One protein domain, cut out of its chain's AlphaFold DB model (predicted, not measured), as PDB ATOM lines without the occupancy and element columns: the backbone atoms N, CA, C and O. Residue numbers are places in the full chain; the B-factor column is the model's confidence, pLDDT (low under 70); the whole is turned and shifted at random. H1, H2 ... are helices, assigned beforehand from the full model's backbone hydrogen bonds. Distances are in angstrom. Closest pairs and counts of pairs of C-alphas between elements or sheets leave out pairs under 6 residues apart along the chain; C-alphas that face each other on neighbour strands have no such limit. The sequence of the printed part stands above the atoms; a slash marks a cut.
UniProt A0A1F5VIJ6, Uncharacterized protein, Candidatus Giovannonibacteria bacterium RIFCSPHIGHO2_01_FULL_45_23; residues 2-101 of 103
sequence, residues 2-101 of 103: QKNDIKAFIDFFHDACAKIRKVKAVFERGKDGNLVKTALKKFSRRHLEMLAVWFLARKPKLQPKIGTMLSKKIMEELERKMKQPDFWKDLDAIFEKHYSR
ATOM      1  N   GLN A   2     150.868  79.964  73.906       57.78
ATOM      2  CA  GLN A   2     151.346  81.008  74.853       57.78
ATOM      3  C   GLN A   2     151.085  82.491  74.485       57.78
ATOM      4  O   GLN A   2     150.954  83.320  75.380       57.78
ATOM      5  N   LYS A   3     151.013  82.867  73.196       61.66
ATOM      6  CA  LYS A   3     150.742  84.270  72.799       61.66
ATOM      7  C   LYS A   3     149.348  84.751  73.230       61.66
ATOM      8  O   LYS A   3     149.217  85.916  73.600       61.66
ATOM      9  N   ASN A   4     148.344  83.871  73.216       82.50
ATOM     10  CA  ASN A   4     146.991  84.229  73.645       82.50
ATOM     11  C   ASN A   4     146.909  84.391  75.163       82.50
ATOM     12  O   ASN A   4     146.235  85.303  75.626       82.50
ATOM     13  N   ASP A   5     147.645  83.584  75.930       84.88
ATOM     14  CA  ASP A   5     147.634  83.674  77.393       84.88
ATOM     15  C   ASP A   5     148.292  84.951  77.916       84.88
ATOM     16  O   ASP A   5     147.809  85.526  78.887       84.88
ATOM     17  N   ILE A   6     149.351  85.432  77.253       88.12
ATOM     18  CA  ILE A   6     149.990  86.709  77.608       88.12
ATOM     19  C   ILE A   6     148.998  87.859  77.440       88.12
ATOM     20  O   ILE A   6     148.818  88.653  78.361       88.12
ATOM     21  N   LYS A   7     148.348  87.942  76.271       88.31
ATOM     22  CA  LYS A   7     147.373  88.998  75.987       88.31
ATOM     23  C   LYS A   7     146.181  88.905  76.941       88.31
ATOM     24  O   LYS A   7     145.856  89.897  77.576       88.31
ATOM     25  N   ALA A   8     145.605  87.714  77.100       90.25
ATOM     26  CA  ALA A   8     144.474  87.489  77.995       90.25
ATOM     27  C   ALA A   8     144.793  87.892  79.443       90.25
ATOM     28  O   ALA A   8     143.976  88.537  80.092       90.25
ATOM     29  N   PHE A   9     145.993  87.569  79.935       91.25
ATOM     30  CA  PHE A   9     146.415  87.991  81.267       91.25
ATOM     31  C   PHE A   9     146.576  89.514  81.380       91.25
ATOM     32  O   PHE A   9     146.155  90.094  82.375       91.25
ATOM     33  N   ILE A  10     147.186  90.170  80.389       89.62
ATOM     34  CA  ILE A  10     147.353  91.633  80.404       89.62
ATOM     35  C   ILE A  10     145.988  92.329  80.382       89.62
ATOM     36  O   ILE A  10     145.768  93.250  81.168       89.62
ATOM     37  N   ASP A  11     145.073  91.863  79.531       90.31
ATOM     38  CA  ASP A  11     143.708  92.384  79.439       90.31
ATOM     39  C   ASP A  11     142.975  92.198  80.780       90.31
ATOM     40  O   ASP A  11     142.381  93.143  81.304       90.31
ATOM     41  N   PHE A  12     143.107  91.019  81.403       91.81
ATOM     42  CA  PHE A  12     142.582  90.761  82.745       91.81
ATOM     43  C   PHE A  12     143.193  91.693  83.797       91.81
ATOM     44  O   PHE A  12     142.475  92.258  84.615       91.81
ATOM     45  N   PHE A  13     144.515  91.886  83.790       92.19
ATOM     46  CA  PHE A  13     145.196  92.760  84.746       92.19
ATOM     47  C   PHE A  13     144.705  94.209  84.627       92.19
ATOM     48  O   PHE A  13     144.518  94.891  85.639       92.19
ATOM     49  N   HIS A  14     144.464  94.670  83.400       90.69
ATOM     50  CA  HIS A  14     143.868  95.974  83.124       90.69
ATOM     51  C   HIS A  14     142.468  96.106  83.730       90.69
ATOM     52  O   HIS A  14     142.204  97.075  84.447       90.69
ATOM     53  N   ASP A  15     141.599  95.127  83.478       91.00
ATOM     54  CA  ASP A  15     140.243  95.094  84.029       91.00
ATOM     55  C   ASP A  15     140.262  95.036  85.565       91.00
ATOM     56  O   ASP A  15     139.585  95.811  86.242       91.00
ATOM     57  N   ALA A  16     141.135  94.208  86.141       91.00
ATOM     58  CA  ALA A  16     141.302  94.082  87.581       91.00
ATOM     59  C   ALA A  16     141.756  95.397  88.238       91.00
ATOM     60  O   ALA A  16     141.268  95.754  89.314       91.00
ATOM     61  N   CYS A  17     142.656  96.156  87.602       91.31
ATOM     62  CA  CYS A  17     143.063  97.473  88.103       91.31
ATOM     63  C   CYS A  17     141.881  98.447  88.167       91.31
ATOM     64  O   CYS A  17     141.722  99.158  89.166       91.31
ATOM     65  N   ALA A  18     141.033  98.440  87.137       89.75
ATOM     66  CA  ALA A  18     139.834  99.264  87.094       89.75
ATOM     67  C   ALA A  18     138.798  98.812  88.139       89.75
ATOM     68  O   ALA A  18     138.280  99.642  88.882       89.75
ATOM     69  N   LYS A  19     138.547  97.506  88.274       89.81
ATOM     70  CA  LYS A  19     137.558  96.956  89.218       89.81
ATOM     71  C   LYS A  19     137.954  97.100  90.686       89.81
ATOM     72  O   LYS A  19     137.112  97.419  91.525       89.81
ATOM     73  N   ILE A  20     139.220  96.850  91.016       89.75
ATOM     74  CA  ILE A  20     139.680  96.785  92.412       89.75
ATOM     75  C   ILE A  20     140.144  98.152  92.898       89.75
ATOM     76  O   ILE A  20     139.770  98.591  93.985       89.75
ATOM     77  N   ARG A  21     140.964  98.838  92.097       87.50
ATOM     78  CA  ARG A  21     141.593 100.101  92.497       87.50
ATOM     79  C   ARG A  21     140.970 101.332  91.853       87.50
ATOM     80  O   ARG A  21     141.353 102.432  92.234       87.50
ATOM     81  N   LYS A  22     140.025 101.173  90.918       88.06
ATOM     82  CA  LYS A  22     139.405 102.281  90.166       88.06
ATOM     83  C   LYS A  22     140.436 103.154  89.440       88.06
ATOM     84  O   LYS A  22     140.246 104.355  89.285       88.06
ATOM     85  N   VAL A  23     141.531 102.540  88.989       88.12
ATOM     86  CA  VAL A  23     142.615 103.213  88.259       88.12
ATOM     87  C   VAL A  23     142.862 102.538  86.920       88.12
ATOM     88  O   VAL A  23     142.694 101.326  86.778       88.12
ATOM     89  N   LYS A  24     143.312 103.320  85.935       80.50
ATOM     90  CA  LYS A  24     143.803 102.769  84.672       80.50
ATOM     91  C   LYS A  24     145.154 102.101  84.920       80.50
ATOM     92  O   LYS A  24     146.068 102.738  85.445       80.50
ATOM     93  N   ALA A  25     145.277 100.829  84.548       77.62
ATOM     94  CA  ALA A  25     146.574 100.166  84.561       77.62
ATOM     95  C   ALA A  25     147.522 100.858  83.571       77.62
ATOM     96  O   ALA A  25     147.114 101.276  82.485       77.62
ATOM     97  N   VAL A  26     148.788 100.978  83.966       76.50
ATOM     98  CA  VAL A  26     149.862 101.486  83.109       76.50
ATOM     99  C   VAL A  26     150.659 100.282  82.629       76.50
ATOM    100  O   VAL A  26     151.212  99.550  83.451       76.50
ATOM    101  N   PHE A  27     150.699 100.091  81.314       79.00
ATOM    102  CA  PHE A  27     151.336  98.952  80.662       79.00
ATOM    103  C   PHE A  27     152.421  99.417  79.691       79.00
ATOM    104  O   PHE A  27     152.184 100.278  78.840       79.00
ATOM    105  N   GLU A  28     153.602  98.814  79.795       79.75
ATOM    106  CA  GLU A  28     154.723  99.033  78.884       79.75
ATOM    107  C   GLU A  28     154.786  97.895  77.855       79.75
ATOM    108  O   GLU A  28     155.200  96.762  78.145       79.75
ATOM    109  N   ARG A  29     154.388  98.202  76.611       75.25
ATOM    110  CA  ARG A  29     154.364  97.230  75.508       75.25
ATOM    111  C   ARG A  29     155.751  96.617  75.289       75.25
ATOM    112  O   ARG A  29     156.762  97.306  75.250       75.25
ATOM    113  N   GLY A  30     155.795  95.293  75.138       81.31
ATOM    114  CA  GLY A  30     157.035  94.525  74.974       81.31
ATOM    115  C   GLY A  30     157.669  94.116  76.304       81.31
ATOM    116  O   GLY A  30     157.831  92.921  76.551       81.31
ATOM    117  N   LYS A  31     157.959  95.072  77.192       85.75
ATOM    118  CA  LYS A  31     158.593  94.806  78.495       85.75
ATOM    119  C   LYS A  31     157.706  93.963  79.408       85.75
ATOM    120  O   LYS A  31     158.105  92.871  79.810       85.75
ATOM    121  N   ASP A  32     156.481  94.414  79.662       85.62
ATOM    122  CA  ASP A  32     155.534  93.668  80.493       85.62
ATOM    123  C   ASP A  32     155.123  92.351  79.818       85.62
ATOM    124  O   ASP A  32     155.002  91.323  80.478       85.62
ATOM    125  N   GLY A  33     155.022  92.333  78.484       87.12
ATOM    126  CA  GLY A  33     154.779  91.105  77.719       87.12
ATOM    127  C   GLY A  33     155.860  90.037  77.935       87.12
ATOM    128  O   GLY A  33     155.539  88.861  78.109       87.12
ATOM    129  N   ASN A  34     157.134  90.434  77.987       89.19
ATOM    130  CA  ASN A  34     158.245  89.528  78.282       89.19
ATOM    131  C   ASN A  34     158.242  89.046  79.738       89.19
ATOM    132  O   ASN A  34     158.553  87.877  79.997       89.19
ATOM    133  N   LEU A  35     157.854  89.906  80.684       88.62
ATOM    134  CA  LEU A  35     157.707  89.527  82.091       88.62
ATOM    135  C   LEU A  35     156.592  88.493  82.269       88.62
ATOM    136  O   LEU A  35     156.831  87.437  82.855       88.62
ATOM    137  N   VAL A  36     155.416  88.737  81.687       89.50
ATOM    138  CA  VAL A  36     154.287  87.793  81.712       89.50
ATOM    139  C   VAL A  36     154.662  86.484  81.031       89.50
ATOM    140  O   VAL A  36     154.431  85.420  81.593       89.50
ATOM    141  N   LYS A  37     155.316  86.535  79.864       90.00
ATOM    142  CA  LYS A  37     155.818  85.335  79.179       90.00
ATOM    143  C   LYS A  37     156.742  84.510  80.076       90.00
ATOM    144  O   LYS A  37     156.683  83.285  80.054       90.00
ATOM    145  N   THR A  38     157.603  85.167  80.847       89.25
ATOM    146  CA  THR A  38     158.529  84.493  81.766       89.25
ATOM    147  C   THR A  38     157.788  83.898  82.960       89.25
ATOM    148  O   THR A  38     158.055  82.758  83.332       89.25
ATOM    149  N   ALA A  39     156.821  84.625  83.519       87.56
ATOM    150  CA  ALA A  39     155.984  84.143  84.612       87.56
ATOM    151  C   ALA A  39     155.118  82.942  84.191       87.56
ATOM    152  O   ALA A  39     155.045  81.961  84.926       87.56
ATOM    153  N   LEU A  40     154.568  82.957  82.970       88.31
ATOM    154  CA  LEU A  40     153.771  81.865  82.393       88.31
ATOM    155  C   LEU A  40     154.556  80.564  82.159       88.31
ATOM    156  O   LEU A  40     153.954  79.514  81.961       88.31
ATOM    157  N   LYS A  41     155.897  80.599  82.189       87.94
ATOM    158  CA  LYS A  41     156.714  79.371  82.180       87.94
ATOM    159  C   LYS A  41     156.699  78.641  83.524       87.94
ATOM    160  O   LYS A  41     157.018  77.460  83.561       87.94
ATOM    161  N   LYS A  42     156.401  79.353  84.614       83.62
ATOM    162  CA  LYS A  42     156.418  78.829  85.990       83.62
ATOM    163  C   LYS A  42     155.017  78.673  86.571       83.62
ATOM    164  O   LYS A  42     154.773  77.760  87.346       83.62
ATOM    165  N   PHE A  43     154.107  79.561  86.188       83.69
ATOM    166  CA  PHE A  43     152.752  79.632  86.709       83.69
ATOM    167  C   PHE A  43     151.737  79.535  85.574       83.69
ATOM    168  O   PHE A  43     151.968  80.019  84.469       83.69
ATOM    169  N   SER A  44     150.580  78.938  85.853       87.50
ATOM    170  CA  SER A  44     149.452  78.967  84.924       87.50
ATOM    171  C   SER A  44     148.862  80.378  84.844       87.50
ATOM    172  O   SER A  44     149.017  81.188  85.761       87.50
ATOM    173  N   ARG A  45     148.122  80.669  83.768       88.88
ATOM    174  CA  ARG A  45     147.430  81.956  83.611       88.88
ATOM    175  C   ARG A  45     146.517  82.269  84.799       88.88
ATOM    176  O   ARG A  45     146.605  83.358  85.349       88.88
ATOM    177  N   ARG A  46     145.730  81.286  85.254       86.62
ATOM    178  CA  ARG A  46     144.854  81.423  86.430       86.62
ATOM    179  C   ARG A  46     145.630  81.783  87.698       86.62
ATOM    180  O   ARG A  46     145.186  82.638  88.452       86.62
ATOM    181  N   HIS A  47     146.805  81.187  87.925       85.19
ATOM    182  CA  HIS A  47     147.653  81.568  89.063       85.19
ATOM    183  C   HIS A  47     148.102  83.032  88.980       85.19
ATOM    184  O   HIS A  47     148.096  83.729  89.993       85.19
ATOM    185  N   LEU A  48     148.439  83.520  87.783       89.75
ATOM    186  CA  LEU A  48     148.785  84.929  87.589       89.75
ATOM    187  C   LEU A  48     147.576  85.854  87.785       89.75
ATOM    188  O   LEU A  48     147.722  86.908  88.397       89.75
ATOM    189  N   GLU A  49     146.392  85.468  87.308       91.19
ATOM    190  CA  GLU A  49     145.137  86.211  87.512       91.19
ATOM    191  C   GLU A  49     144.818  86.349  89.013       91.19
ATOM    192  O   GLU A  49     144.570  87.453  89.500       91.19
ATOM    193  N   MET A  50     144.923  85.259  89.779       87.94
ATOM    194  CA  MET A  50     144.747  85.284  91.237       87.94
ATOM    195  C   MET A  50     145.790  86.172  91.928       87.94
ATOM    196  O   MET A  50     145.439  86.995  92.776       87.94
ATOM    197  N   LEU A  51     147.063  86.070  91.526       88.75
ATOM    198  CA  LEU A  51     148.132  86.940  92.023       88.75
ATOM    199  C   LEU A  51     147.824  88.419  91.756       88.75
ATOM    200  O   LEU A  51     148.015  89.253  92.640       88.75
ATOM    201  N   ALA A  52     147.325  88.746  90.564       91.50
ATOM    202  CA  ALA A  52     146.948  90.104  90.204       91.50
ATOM    203  C   ALA A  52     145.845  90.645  91.113       91.50
ATOM    204  O   ALA A  52     145.995  91.731  91.673       91.50
ATOM    205  N   VAL A  53     144.775  89.876  91.318       91.62
ATOM    206  CA  VAL A  53     143.662  90.266  92.192       91.62
ATOM    207  C   VAL A  53     144.143  90.496  93.623       91.62
ATOM    208  O   VAL A  53     143.899  91.563  94.196       91.62
ATOM    209  N   TRP A  54     144.902  89.549  94.174       90.81
ATOM    210  CA  TRP A  54     145.451  89.666  95.521       90.81
ATOM    211  C   TRP A  54     146.379  90.878  95.671       90.81
ATOM    212  O   TRP A  54     146.232  91.670  96.604       90.81
ATOM    213  N   PHE A  55     147.312  91.068  94.736       91.81
ATOM    214  CA  PHE A  55     148.241  92.197  94.739       91.81
ATOM    215  C   PHE A  55     147.488  93.530  94.686       91.81
ATOM    216  O   PHE A  55     147.781  94.465  95.442       91.81
ATOM    217  N   LEU A  56     146.480  93.628  93.820       91.62
ATOM    218  CA  LEU A  56     145.689  94.838  93.676       91.62
ATOM    219  C   LEU A  56     144.891  95.144  94.947       91.62
ATOM    220  O   LEU A  56     144.896  96.295  95.379       91.62
ATOM    221  N   ALA A  57     144.306  94.145  95.599       90.38
ATOM    222  CA  ALA A  57     143.528  94.351  96.817       90.38
ATOM    223  C   ALA A  57     144.397  94.614  98.061       90.38
ATOM    224  O   ALA A  57     144.112  95.518  98.846       90.38
ATOM    225  N   ARG A  58     145.480  93.851  98.255       89.25
ATOM    226  CA  ARG A  58     146.271  93.860  99.502       89.25
ATOM    227  C   ARG A  58     147.469  94.798  99.492       89.25
ATOM    228  O   ARG A  58     147.995  95.112 100.561       89.25
ATOM    229  N   LYS A  59     147.910  95.279  98.326       88.94
ATOM    230  CA  LYS A  59     149.062  96.192  98.208       88.94
ATOM    231  C   LYS A  59     148.695  97.571  97.646       88.94
ATOM    232  O   LYS A  59     149.404  98.041  96.755       88.94
ATOM    233  N   PRO A  60     147.653  98.265  98.149       87.44
ATOM    234  CA  PRO A  60     147.150  99.507  97.547       87.44
ATOM    235  C   PRO A  60     148.208 100.617  97.448       87.44
ATOM    236  O   PRO A  60     148.138 101.445  96.549       87.44
ATOM    237  N   LYS A  61     149.220 100.599  98.330       87.56
ATOM    238  CA  LYS A  61     150.342 101.552  98.341       87.56
ATOM    239  C   LYS A  61     151.372 101.333  97.222       87.56
ATOM    240  O   LYS A  61     152.169 102.222  96.953       87.56
ATOM    241  N   LEU A  62     151.409 100.150  96.605       88.38
ATOM    242  CA  LEU A  62     152.328  99.852  95.502       88.38
ATOM    243  C   LEU A  62     151.721 100.268  94.168       88.38
ATOM    244  O   LEU A  62     150.506 100.233  94.011       88.38
ATOM    245  N   GLN A  63     152.549 100.606  93.181       87.19
ATOM    246  CA  GLN A  63     152.039 100.940  91.851       87.19
ATOM    247  C   GLN A  63     151.368  99.712  91.203       87.19
ATOM    248  O   GLN A  63     151.926  98.614  91.276       87.19
ATOM    249  N   PRO A  64     150.196  99.870  90.558       89.12
ATOM    250  CA  PRO A  64     149.476  98.792  89.880       89.12
ATOM    251  C   PRO A  64     150.144  98.451  88.537       89.12
ATOM    252  O   PRO A  64     149.587  98.679  87.467       89.12
ATOM    253  N   LYS A  65     151.385  97.957  88.596       90.19
ATOM    254  CA  LYS A  65     152.207  97.584  87.440       90.19
ATOM    255  C   LYS A  65     152.525  96.096  87.480       90.19
ATOM    256  O   LYS A  65     152.862  95.566  88.543       90.19
ATOM    257  N   ILE A  66     152.509  95.452  86.315       89.44
ATOM    258  CA  ILE A  66     152.844  94.029  86.165       89.44
ATOM    259  C   ILE A  66     154.259  93.752  86.686       89.44
ATOM    260  O   ILE A  66     154.450  92.831  87.474       89.44
ATOM    261  N   GLY A  67     155.241  94.590  86.340       88.62
ATOM    262  CA  GLY A  67     156.602  94.449  86.869       88.62
ATOM    263  C   GLY A  67     156.713  94.577  88.393       88.62
ATOM    264  O   GLY A  67     157.531  93.896  89.004       88.62
ATOM    265  N   THR A  68     155.874  95.395  89.038       88.44
ATOM    266  CA  THR A  68     155.847  95.503  90.507       88.44
ATOM    267  C   THR A  68     155.235  94.255  91.138       88.44
ATOM    268  O   THR A  68     155.780  93.732  92.111       88.44
ATOM    269  N   MET A  69     154.147  93.747  90.557       90.12
ATOM    270  CA  MET A  69     153.508  92.498  90.975       90.12
ATOM    271  C   MET A  69     154.453  91.295  90.823       90.12
ATOM    272  O   MET A  69     154.542  90.465  91.720       90.12
ATOM    273  N   LEU A  70     155.198  91.230  89.717       89.44
ATOM    274  CA  LEU A  70     156.172  90.172  89.423       89.44
ATOM    275  C   LEU A  70     157.557  90.440  90.029       89.44
ATOM    276  O   LEU A  70     158.526  89.755  89.698       89.44
ATOM    277  N   SER A  71     157.688  91.431  90.910       88.88
ATOM    278  CA  SER A  71     158.942  91.642  91.627       88.88
ATOM    279  C   SER A  71     159.213  90.462  92.561       88.88
ATOM    280  O   SER A  71     158.296  89.917  93.178       88.88
ATOM    281  N   LYS A  72     160.491  90.080  92.694       84.88
ATOM    282  CA  LYS A  72     160.914  88.933  93.515       84.88
ATOM    283  C   LYS A  72     160.295  88.972  94.917       84.88
ATOM    284  O   LYS A  72     159.702  87.994  95.344       84.88
ATOM    285  N   LYS A  73     160.324  90.142  95.563       87.06
ATOM    286  CA  LYS A  73     159.776  90.353  96.909       87.06
ATOM    287  C   LYS A  73     158.274  90.055  97.005       87.06
ATOM    288  O   LYS A  73     157.835  89.483  97.996       87.06
ATOM    289  N   ILE A  74     157.487  90.452  96.002       87.00
ATOM    290  CA  ILE A  74     156.040  90.198  95.990       87.00
ATOM    291  C   ILE A  74     155.753  88.729  95.700       87.00
ATOM    292  O   ILE A  74     154.881  88.157  96.348       87.00
ATOM    293  N   MET A  75     156.510  88.110  94.793       83.62
ATOM    294  CA  MET A  75     156.386  86.677  94.526       83.62
ATOM    295  C   MET A  75     156.753  85.836  95.757       83.62
ATOM    296  O   MET A  75     155.984  84.960  96.126       83.62
ATOM    297  N   GLU A  76     157.846  86.153  96.457       87.25
ATOM    298  CA  GLU A  76     158.240  85.461  97.693       87.25
ATOM    299  C   GLU A  76     157.193  85.630  98.807       87.25
ATOM    300  O   GLU A  76     156.911  84.692  99.555       87.25
ATOM    301  N   GLU A  77     156.594  86.820  98.932       86.44
ATOM    302  CA  GLU A  77     155.509  87.046  99.890       86.44
ATOM    303  C   GLU A  77     154.260  86.236  99.525       86.44
ATOM    304  O   GLU A  77     153.649  85.621 100.401       86.44
ATOM    305  N   LEU A  78     153.904  86.204  98.240       82.06
ATOM    306  CA  LEU A  78     152.792  85.408  97.743       82.06
ATOM    307  C   LEU A  78     153.012  83.923  98.029       82.06
ATOM    308  O   LEU A  78     152.137  83.292  98.607       82.06
ATOM    309  N   GLU A  79     154.172  83.371  97.678       82.94
ATOM    310  CA  GLU A  79     154.492  81.957  97.898       82.94
ATOM    311  C   GLU A  79     154.406  81.577  99.379       82.94
ATOM    312  O   GLU A  79     153.937  80.491  99.720       82.94
ATOM    313  N   ARG A  80     154.819  82.477 100.280       87.06
ATOM    314  CA  ARG A  80     154.655  82.277 101.726       87.06
ATOM    315  C   ARG A  80     153.189  82.279 102.137       87.06
ATOM    316  O   ARG A  80     152.791  81.433 102.931       87.06
ATOM    317  N   LYS A  81     152.390  83.207 101.608       83.44
ATOM    318  CA  LYS A  81     150.967  83.306 101.946       83.44
ATOM    319  C   LYS A  81     150.131  82.182 101.351       83.44
ATOM    320  O   LYS A  81     149.276  81.673 102.054       83.44
ATOM    321  N   MET A  82     150.409  81.732 100.130       82.12
ATOM    322  CA  MET A  82     149.698  80.620  99.480       82.12
ATOM    323  C   MET A  82     149.769  79.309 100.272       82.12
ATOM    324  O   MET A  82     148.880  78.470 100.151       82.12
ATOM    325  N   LYS A  83     150.812  79.131 101.094       84.69
ATOM    326  CA  LYS A  83     150.943  77.991 102.014       84.69
ATOM    327  C   LYS A  83     150.019  78.088 103.228       84.69
ATOM    328  O   LYS A  83     149.877  77.106 103.947       84.69
ATOM    329  N   GLN A  84     149.423  79.251 103.481       86.62
ATOM    330  CA  GLN A  84     148.481  79.450 104.570       86.62
ATOM    331  C   GLN A  84     147.040  79.290 104.068       86.62
ATOM    332  O   GLN A  84     146.675  79.899 103.061       86.62
ATOM    333  N   PRO A  85     146.192  78.518 104.766       82.25
ATOM    334  CA  PRO A  85     144.804  78.307 104.357       82.25
ATOM    335  C   PRO A  85     143.990  79.611 104.329       82.25
ATOM    336  O   PRO A  85     143.102  79.765 103.495       82.25
ATOM    337  N   ASP A  86     144.333  80.584 105.177       85.25
ATOM    338  CA  ASP A  86     143.648  81.881 105.229       85.25
ATOM    339  C   ASP A  86     143.877  82.744 103.986       85.25
ATOM    340  O   ASP A  86     143.065  83.616 103.685       85.25
ATOM    341  N   PHE A  87     144.947  82.493 103.228       85.75
ATOM    342  CA  PHE A  87     145.165  83.185 101.962       85.75
ATOM    343  C   PHE A  87     144.061  82.878 100.952       85.75
ATOM    344  O   PHE A  87     143.601  83.789 100.270       85.75
ATOM    345  N   TRP A  88     143.618  81.621 100.876       84.38
ATOM    346  CA  TRP A  88     142.565  81.214  99.946       84.38
ATOM    347  C   TRP A  88     141.221  81.830 100.332       84.38
ATOM    348  O   TRP A  88     140.569  82.421  99.480       84.38
ATOM    349  N   LYS A  89     140.889  81.839 101.630       86.06
ATOM    350  CA  LYS A  89     139.691  82.526 102.144       86.06
ATOM    351  C   LYS A  89     139.702  84.026 101.851       86.06
ATOM    352  O   LYS A  89     138.680  84.603 101.496       86.06
ATOM    353  N   ASP A  90     140.858  84.667 102.012       86.44
ATOM    354  CA  ASP A  90     141.021  86.085 101.693       86.44
ATOM    355  C   ASP A  90     140.829  86.355 100.198       86.44
ATOM    356  O   ASP A  90     140.159  87.309  99.808       86.44
ATOM    357  N   LEU A  91     141.406  85.498  99.356       86.56
ATOM    358  CA  LEU A  91     141.257  85.582  97.913       86.56
ATOM    359  C   LEU A  91     139.786  85.444  97.507       86.56
ATOM    360  O   LEU A  91     139.293  86.302  96.778       86.56
ATOM    361  N   ASP A  92     139.088  84.435  98.032       86.44
ATOM    362  CA  ASP A  92     137.659  84.218  97.790       86.44
ATOM    363  C   ASP A  92     136.838  85.445  98.195       86.44
ATOM    364  O   ASP A  92     136.066  85.956  97.388       86.44
ATOM    365  N   ALA A  93     137.094  86.025  99.372       88.81
ATOM    366  CA  ALA A  93     136.413  87.244  99.813       88.81
ATOM    367  C   ALA A  93     136.677  88.451  98.888       88.81
ATOM    368  O   ALA A  93     135.790  89.276  98.651       88.81
ATOM    369  N   ILE A  94     137.892  88.585  98.338       88.56
ATOM    370  CA  ILE A  94     138.210  89.627  97.348       88.56
ATOM    371  C   ILE A  94     137.444  89.368  96.043       88.56
ATOM    372  O   ILE A  94     136.904  90.312  95.454       88.56
ATOM    373  N   PHE A  95     137.389  88.115  95.589       84.75
ATOM    374  CA  PHE A  95     136.644  87.731  94.395       84.75
ATOM    375  C   PHE A  95     135.146  87.976  94.569       84.75
ATOM    376  O   PHE A  95     134.548  88.628  93.719       84.75
ATOM    377  N   GLU A  96     134.552  87.583  95.691       85.56
ATOM    378  CA  GLU A  96     133.161  87.900  96.006       85.56
ATOM    379  C   GLU A  96     132.927  89.414  96.011       85.56
ATOM    380  O   GLU A  96     132.005  89.922  95.380       85.56
ATOM    381  N   LYS A  97     133.807  90.192  96.635       85.50
ATOM    382  CA  LYS A  97     133.625  91.645  96.714       85.50
ATOM    383  C   LYS A  97     133.692  92.353  95.357       85.50
ATOM    384  O   LYS A  97     132.975  93.331  95.145       85.50
ATOM    385  N   HIS A  98     134.579  91.916  94.463       82.19
ATOM    386  CA  HIS A  98     134.890  92.645  93.225       82.19
ATOM    387  C   HIS A  98     134.370  91.979  91.944       82.19
ATOM    388  O   HIS A  98     134.289  92.646  90.911       82.19
ATOM    389  N   TYR A  99     134.005  90.700  92.003       74.50
ATOM    390  CA  TYR A  99     133.593  89.891  90.856       74.50
ATOM    391  C   TYR A  99     132.261  89.136  91.069       74.50
ATOM    392  O   TYR A  99     131.779  88.558  90.103       74.50
ATOM    393  N   SER A 100     131.604  89.195  92.245       63.69
ATOM    394  CA  SER A 100     130.308  88.503  92.491       63.69
ATOM    395  C   SER A 100     129.108  89.015  91.687       63.69
ATOM    396  O   SER A 100     128.041  88.416  91.742       63.69
ATOM    397  N   ARG A 101     129.234  90.103  90.921       50.28
ATOM    398  CA  ARG A 101     128.113  90.689  90.160       50.28
ATOM    399  C   ARG A 101     127.946  90.140  88.738       50.28
ATOM    400  O   ARG A 101     127.510  90.876  87.860       50.28
TER     401      ARG A 101
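What this domain is: This is residues 2 to 101 of the 103 residues of an uncharacterized protein of Candidatus Giovannonibacteria bacterium RIFCSPHIGHO2_01_FULL_45_23 (UniProt A0A1F5VIJ6). A compact, rounded body of helices has H3 at its core, with the longer H1 side by side with it; H2 and H6 lie at opposite ends of the body. H6 crosses H3, short H4 packs on H2, and H5 lies crosswise near H3. The printed part has 100 residues with six named helices, H1 to H6 in order, and no named strand: all helix. The radius of gyration of the C-alphas is 12.7 A and the spans are 35 by 28 by 25 A.

How they stand to each other: Start at H1, residues 2 to 21; its residues 2 to 10 alone touch H2, residues 31 to 39, closest at C-alphas 6 and 36, 6.0 A. H1 touches the hub H3, residues 45 to 58, at a shallow tilt of 20 degrees, the same way; C-alphas 13 and 52 are closest, 6.3 A. H4, residues 66 to 69, touches H2, closest at C-alphas 32 and 66, 6.3 A. H5, residues 72 to 82, is apart from H1 and H2. H6, residues 85 to 99, touches H3 with residues 91 to 95 alone, about perpendicular at 85 degrees; C-alphas 54 and 91 are closest, 6.3 A. Every O i to N i+4 pair is within hydrogen-bond range in H1, H2, H3 and H5, and 10 of 11 in H6; H4 is too short for one.

Where its parts are: Find C-alpha 2 at (151.346, 81.008, 74.853); H1 runs 27.8 A from there. H2 measures 12.6 A, H3 19.9 A, H4 5.1 A and H5 15.2 A. H6 runs 21.0 A to C-alpha 99 at (133.593, 89.891, 90.856).

The domain as a whole: C-alphas 29 and 85 are farthest apart, 35.8 A. The printed part has no cut and no long link. Confidence is under 70 at residues 2 to 3 and 100 to 101.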